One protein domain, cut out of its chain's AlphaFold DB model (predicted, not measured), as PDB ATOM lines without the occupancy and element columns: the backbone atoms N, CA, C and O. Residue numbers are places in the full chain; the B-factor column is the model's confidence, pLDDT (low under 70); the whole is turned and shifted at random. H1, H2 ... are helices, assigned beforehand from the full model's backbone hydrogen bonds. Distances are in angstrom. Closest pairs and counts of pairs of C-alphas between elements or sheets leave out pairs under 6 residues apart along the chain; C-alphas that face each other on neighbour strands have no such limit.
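What this domain is: This is residues 16 to 28 and 39 to 69 of the 75 residues of the protein "Aspartate aminotransferase" of Puccinia graminis f. sp. tritici (strain CRL 75-36-700-3 / race SCCL) (UniProt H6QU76). Two short helices, H1 and H2, sit at opposite ends of an open, loosely wound chain, with a cut between H1 and the rest. From the far side of the cut, residues 39 to 52 make a looping strip that folds back on itself on its way to H2, and after H2 residues 60 to 69 turn back toward the middle. The printed part has 44 residues with two named helices, H1 then H2, and no named strand; the class is all helix, though the helices hold 18 of the 44 residues, under half. The whole is only just loose, close to extended, with a radius of gyration of the C-alphas of 13.5 A and spans of 35 by 24 by 16 A.

Where its parts are: H1, residues 18 to 28, begins with C-alpha 18 at (-54.839, 4.254, 32.862) and measures 15.3 A from first to last C-alpha. After the cut, the print resumes at Val 39, with its C-alpha at (-43.702, 2.842, 33.697). H2, residues 53 to 59, measures 10.5 A and ends with C-alpha 59 at (-32.447, -6.789, 51.761).

How they stand to each other: H1 and H2 are apart, with no C-alpha of the one within 8 A of the other. In H1 every O i to N i+4 pair is within hydrogen-bond range; in H2, 2 of 3 are. Residues 57 to 64, of which 57 to 59 belong to H2, stand free.

The domain as a whole: The two C-alphas farthest apart, those of Pro 16 and Thr 57, are 36.2 A apart. Residues 29 to 38 are not printed, and C-alphas 28 and 39 are 15.2 A apart across the cut. The link from H1 to H2 runs across this cut. The mean pLDDT of the printed part is 76.9, and confidence is low, under 70, at residues 59 to 69.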
ATOM      1  N   PRO A  16     -60.560   1.171  36.727       74.75
ATOM      2  CA  PRO A  16     -59.190   0.798  36.410       74.75
ATOM      3  C   PRO A  16     -58.383   2.016  35.953       74.75
ATOM      4  O   PRO A  16     -58.812   2.780  35.090       74.75
ATOM      5  N   GLU A  17     -57.196   2.173  36.522       82.50
ATOM      6  CA  GLU A  17     -56.318   3.320  36.296       82.50
ATOM      7  C   GLU A  17     -55.531   3.155  34.973       82.50
ATOM      8  O   GLU A  17     -55.195   2.040  34.555       82.50
ATOM      9  N   SER A  18     -55.317   4.260  34.251       83.75
ATOM     10  CA  SER A  18     -54.839   4.254  32.862       83.75
ATOM     11  C   SER A  18     -53.394   3.767  32.697       83.75
ATOM     12  O   SER A  18     -53.089   3.119  31.694       83.75
ATOM     13  N   ILE A  19     -52.514   4.016  33.668       83.31
ATOM     14  CA  ILE A  19     -51.124   3.540  33.670       83.31
ATOM     15  C   ILE A  19     -51.100   2.012  33.788       83.31
ATOM     16  O   ILE A  19     -50.361   1.345  33.057       83.31
ATOM     17  N   PHE A  20     -51.953   1.428  34.637       81.75
ATOM     18  CA  PHE A  20     -52.043  -0.034  34.765       81.75
ATOM     19  C   PHE A  20     -52.625  -0.699  33.517       81.75
ATOM     20  O   PHE A  20     -52.149  -1.763  33.113       81.75
ATOM     21  N   GLN A  21     -53.607  -0.067  32.869       85.44
ATOM     22  CA  GLN A  21     -54.138  -0.559  31.593       85.44
ATOM     23  C   GLN A  21     -53.066  -0.554  30.497       85.44
ATOM     24  O   GLN A  21     -52.923  -1.541  29.777       85.44
ATOM     25  N   LEU A  22     -52.274   0.519  30.404       87.94
ATOM     26  CA  LEU A  22     -51.177   0.621  29.441       87.94
ATOM     27  C   LEU A  22     -50.111  -0.458  29.679       87.94
ATOM     28  O   LEU A  22     -49.687  -1.125  28.736       87.94
ATOM     29  N   ALA A  23     -49.727  -0.686  30.937       86.88
ATOM     30  CA  ALA A  23     -48.779  -1.737  31.296       86.88
ATOM     31  C   ALA A  23     -49.313  -3.145  30.966       86.88
ATOM     32  O   ALA A  23     -48.559  -4.006  30.505       86.88
ATOM     33  N   ALA A  24     -50.612  -3.394  31.172       86.38
ATOM     34  CA  ALA A  24     -51.253  -4.658  30.808       86.38
ATOM     35  C   ALA A  24     -51.292  -4.861  29.284       86.38
ATOM     36  O   ALA A  24     -50.935  -5.939  28.803       86.38
ATOM     37  N   ALA A  25     -51.650  -3.821  28.527       89.62
ATOM     38  CA  ALA A  25     -51.639  -3.845  27.066       89.62
ATOM     39  C   ALA A  25     -50.227  -4.104  26.520       89.62
ATOM     40  O   ALA A  25     -50.049  -4.991  25.688       89.62
ATOM     41  N   TYR A  26     -49.208  -3.424  27.062       90.56
ATOM     42  CA  TYR A  26     -47.807  -3.673  26.715       90.56
ATOM     43  C   TYR A  26     -47.404  -5.129  26.976       90.56
ATOM     44  O   TYR A  26     -46.750  -5.747  26.138       90.56
ATOM     45  N   LYS A  27     -47.802  -5.719  28.111       87.00
ATOM     46  CA  LYS A  27     -47.508  -7.131  28.418       87.00
ATOM     47  C   LYS A  27     -48.190  -8.093  27.437       87.00
ATOM     48  O   LYS A  27     -47.554  -9.068  27.046       87.00
ATOM     49  N   ALA A  28     -49.429  -7.807  27.038       91.50
ATOM     50  CA  ALA A  28     -50.217  -8.638  26.123       91.50
ATOM     51  C   ALA A  28     -49.798  -8.527  24.642       91.50
ATOM     52  O   ALA A  28     -50.082  -9.438  23.864       91.50
ATOM     53  N   VAL A  39     -44.126   3.029  32.306       82.12
ATOM     54  CA  VAL A  39     -43.702   2.842  33.697       82.12
ATOM     55  C   VAL A  39     -42.464   3.684  34.010       82.12
ATOM     56  O   VAL A  39     -41.406   3.507  33.412       82.12
ATOM     57  N   GLY A  40     -42.569   4.559  35.015       84.31
ATOM     58  CA  GLY A  40     -41.473   5.399  35.515       84.31
ATOM     59  C   GLY A  40     -40.436   4.648  36.361       84.31
ATOM     60  O   GLY A  40     -40.094   5.100  37.451       84.31
ATOM     61  N   ALA A  41     -39.961   3.489  35.899       83.44
ATOM     62  CA  ALA A  41     -38.965   2.671  36.587       83.44
ATOM     63  C   ALA A  41     -37.611   2.728  35.869       83.44
ATOM     64  O   ALA A  41     -37.536   2.676  34.643       83.44
ATOM     65  N   TYR A  42     -36.521   2.801  36.638       85.12
ATOM     66  CA  TYR A  42     -35.182   2.839  36.058       85.12
ATOM     67  C   TYR A  42     -34.813   1.485  35.431       85.12
ATOM     68  O   TYR A  42     -34.870   0.430  36.078       85.12
ATOM     69  N   ARG A  43     -34.392   1.534  34.165       84.31
ATOM     70  CA  ARG A  43     -33.967   0.381  33.369       84.31
ATOM     71  C   ARG A  43     -32.518   0.569  32.919       84.31
ATOM     72  O   ARG A  43     -32.096   1.686  32.643       84.31
ATOM     73  N   VAL A  44     -31.769  -0.529  32.852       84.50
ATOM     74  CA  VAL A  44     -30.463  -0.568  32.173       84.50
ATOM     75  C   VAL A  44     -30.653  -0.739  30.663       84.50
ATOM     76  O   VAL A  44     -31.745  -1.087  30.221       84.50
ATOM     77  N   ASP A  45     -29.583  -0.586  29.882       85.69
ATOM     78  CA  ASP A  45     -29.593  -0.595  28.407       85.69
ATOM     79  C   ASP A  45     -30.318  -1.790  27.765       85.69
ATOM     80  O   ASP A  45     -30.907  -1.668  26.698       85.69
ATOM     81  N   CYS A  46     -30.334  -2.953  28.424       81.12
ATOM     82  CA  CYS A  46     -31.070  -4.130  27.951       81.12
ATOM     83  C   CYS A  46     -32.571  -4.133  28.312       81.12
ATOM     84  O   CYS A  46     -33.207  -5.186  28.275       81.12
ATOM     85  N   GLY A  47     -33.133  -2.999  28.744       76.38
ATOM     86  CA  GLY A  47     -34.532  -2.854  29.169       76.38
ATOM     87  C   GLY A  47     -34.868  -3.538  30.502       76.38
ATOM     88  O   GLY A  47     -35.999  -3.456  30.993       76.38
ATOM     89  N   LYS A  48     -33.889  -4.212  31.120       78.50
ATOM     90  CA  LYS A  48     -34.043  -4.883  32.413       78.50
ATOM     91  C   LYS A  48     -34.037  -3.867  33.545       78.50
ATOM     92  O   LYS A  48     -33.375  -2.835  33.480       78.50
ATOM     93  N   ARG A  49     -34.748  -4.191  34.620       77.00
ATOM     94  CA  ARG A  49     -34.726  -3.396  35.850       77.00
ATOM     95  C   ARG A  49     -33.336  -3.376  36.464       77.00
ATOM     96  O   ARG A  49     -32.612  -4.375  36.413       77.00
ATOM     97  N   TRP A  50     -33.012  -2.266  37.111       81.31
ATOM     98  CA  TRP A  50     -31.787  -2.144  37.884       81.31
ATOM     99  C   TRP A  50     -32.081  -2.147  39.380       81.31
ATOM    100  O   TRP A  50     -32.750  -1.255  39.892       81.31
ATOM    101  N   VAL A  51     -31.543  -3.134  40.093       80.56
ATOM    102  CA  VAL A  51     -31.489  -3.099  41.559       80.56
ATOM    103  C   VAL A  51     -30.130  -2.545  41.968       80.56
ATOM    104  O   VAL A  51     -29.090  -3.112  41.611       80.56
ATOM    105  N   LEU A  52     -30.149  -1.450  42.726       84.25
ATOM    106  CA  LEU A  52     -28.954  -0.785  43.241       84.25
ATOM    107  C   LEU A  52     -28.108  -1.745  44.104       84.25
ATOM    108  O   LEU A  52     -28.670  -2.449  44.948       84.25
ATOM    109  N   PRO A  53     -26.765  -1.747  43.973       84.50
ATOM    110  CA  PRO A  53     -25.895  -2.651  44.731       84.50
ATOM    111  C   PRO A  53     -26.077  -2.572  46.253       84.50
ATOM    112  O   PRO A  53     -26.128  -3.601  46.916       84.50
ATOM    113  N   VAL A  54     -26.259  -1.365  46.802       84.31
ATOM    114  CA  VAL A  54     -26.466  -1.150  48.247       84.31
ATOM    115  C   VAL A  54     -27.768  -1.774  48.768       84.31
ATOM    116  O   VAL A  54     -27.846  -2.199  49.919       84.31
ATOM    117  N   VAL A  55     -28.792  -1.866  47.916       79.56
ATOM    118  CA  VAL A  55     -30.073  -2.492  48.267       79.56
ATOM    119  C   VAL A  55     -29.904  -4.010  48.295       79.56
ATOM    120  O   VAL A  55     -30.340  -4.656  49.247       79.56
ATOM    121  N   LYS A  56     -29.163  -4.569  47.327       76.00
ATOM    122  CA  LYS A  56     -28.809  -6.000  47.306       76.00
ATOM    123  C   LYS A  56     -28.111  -6.438  48.588       76.00
ATOM    124  O   LYS A  56     -28.460  -7.461  49.153       76.00
ATOM    125  N   THR A  57     -27.177  -5.635  49.088       74.38
ATOM    126  CA  THR A  57     -26.407  -5.976  50.294       74.38
ATOM    127  C   THR A  57     -27.207  -5.948  51.598       74.38
ATOM    128  O   THR A  57     -26.710  -6.438  52.607       74.38
ATOM    129  N   ARG A  58     -28.401  -5.339  51.618       71.31
ATOM    130  CA  ARG A  58     -29.166  -5.107  52.855       71.31
ATOM    131  C   ARG A  58     -30.471  -5.896  52.937       71.31
ATOM    132  O   ARG A  58     -30.901  -6.195  54.044       71.31
ATOM    133  N   GLU A  59     -31.097  -6.201  51.801       64.31
ATOM    134  CA  GLU A  59     -32.447  -6.789  51.761       64.31
ATOM    135  C   GLU A  59     -32.534  -8.156  51.071       64.31
ATOM    136  O   GLU A  59     -33.585  -8.784  51.140       64.31
ATOM    137  N   PHE A  60     -31.467  -8.633  50.425       60.16
ATOM    138  CA  PHE A  60     -31.498  -9.885  49.670       60.16
ATOM    139  C   PHE A  60     -30.691 -10.960  50.408       60.16
ATOM    140  O   PHE A  60     -29.463 -10.906  50.445       60.16
ATOM    141  N   SER A  61     -31.370 -11.962  50.976       56.91
ATOM    142  CA  SER A  61     -30.795 -13.309  50.996       56.91
ATOM    143  C   SER A  61     -30.632 -13.748  49.538       56.91
ATOM    144  O   SER A  61     -31.457 -13.396  48.696       56.91
ATOM    145  N   GLU A  62     -29.550 -14.457  49.214       54.41
ATOM    146  CA  GLU A  62     -29.101 -14.721  47.832       54.41
ATOM    147  C   GLU A  62     -30.164 -15.361  46.906       54.41
ATOM    148  O   GLU A  62     -30.015 -15.307  45.686       54.41
ATOM    149  N   ASP A  63     -31.264 -15.877  47.462       52.84
ATOM    150  CA  ASP A  63     -32.309 -16.616  46.753       52.84
ATOM    151  C   ASP A  63     -33.567 -15.808  46.378       52.84
ATOM    152  O   ASP A  63     -34.367 -16.277  45.566       52.84
ATOM    153  N   GLU A  64     -33.782 -14.599  46.914       54.91
ATOM    154  CA  GLU A  64     -35.060 -13.890  46.730       54.91
ATOM    155  C   GLU A  64     -34.926 -12.671  45.807       54.91
ATOM    156  O   GLU A  64     -34.755 -11.539  46.249       54.91
ATOM    157  N   ILE A  65     -35.032 -12.871  44.487       55.81
ATOM    158  CA  ILE A  65     -35.195 -11.752  43.541       55.81
ATOM    159  C   ILE A  65     -36.600 -11.163  43.734       55.81
ATOM    160  O   ILE A  65     -37.527 -11.478  42.986       55.81
ATOM    161  N   LEU A  66     -36.776 -10.320  44.753       57.66
ATOM    162  CA  LEU A  66     -38.052  -9.660  44.982       57.66
ATOM    163  C   LEU A  66     -38.294  -8.592  43.916       57.66
ATOM    164  O   LEU A  66     -37.527  -7.638  43.757       57.66
ATOM    165  N   ASP A  67     -39.397  -8.746  43.193       59.53
ATOM    166  CA  ASP A  67     -39.904  -7.723  42.299       59.53
ATOM    167  C   ASP A  67     -40.502  -6.574  43.123       59.53
ATOM    168  O   ASP A  67     -41.557  -6.710  43.745       59.53
ATOM    169  N   ARG A  68     -39.781  -5.451  43.173       66.06
ATOM    170  CA  ARG A  68     -40.179  -4.225  43.880       66.06
ATOM    171  C   ARG A  68     -40.610  -3.108  42.922       66.06
ATOM    172  O   ARG A  68     -40.543  -1.936  43.282       66.06
ATOM    173  N   GLU A  69     -41.004  -3.449  41.694       69.81
ATOM    174  CA  GLU A  69     -41.706  -2.510  40.812       69.81
ATOM    175  C   GLU A  69     -43.132  -2.244  41.355       69.81
ATOM    176  O   GLU A  69     -43.451  -2.522  42.514       69.81
TER     177      GLU A  69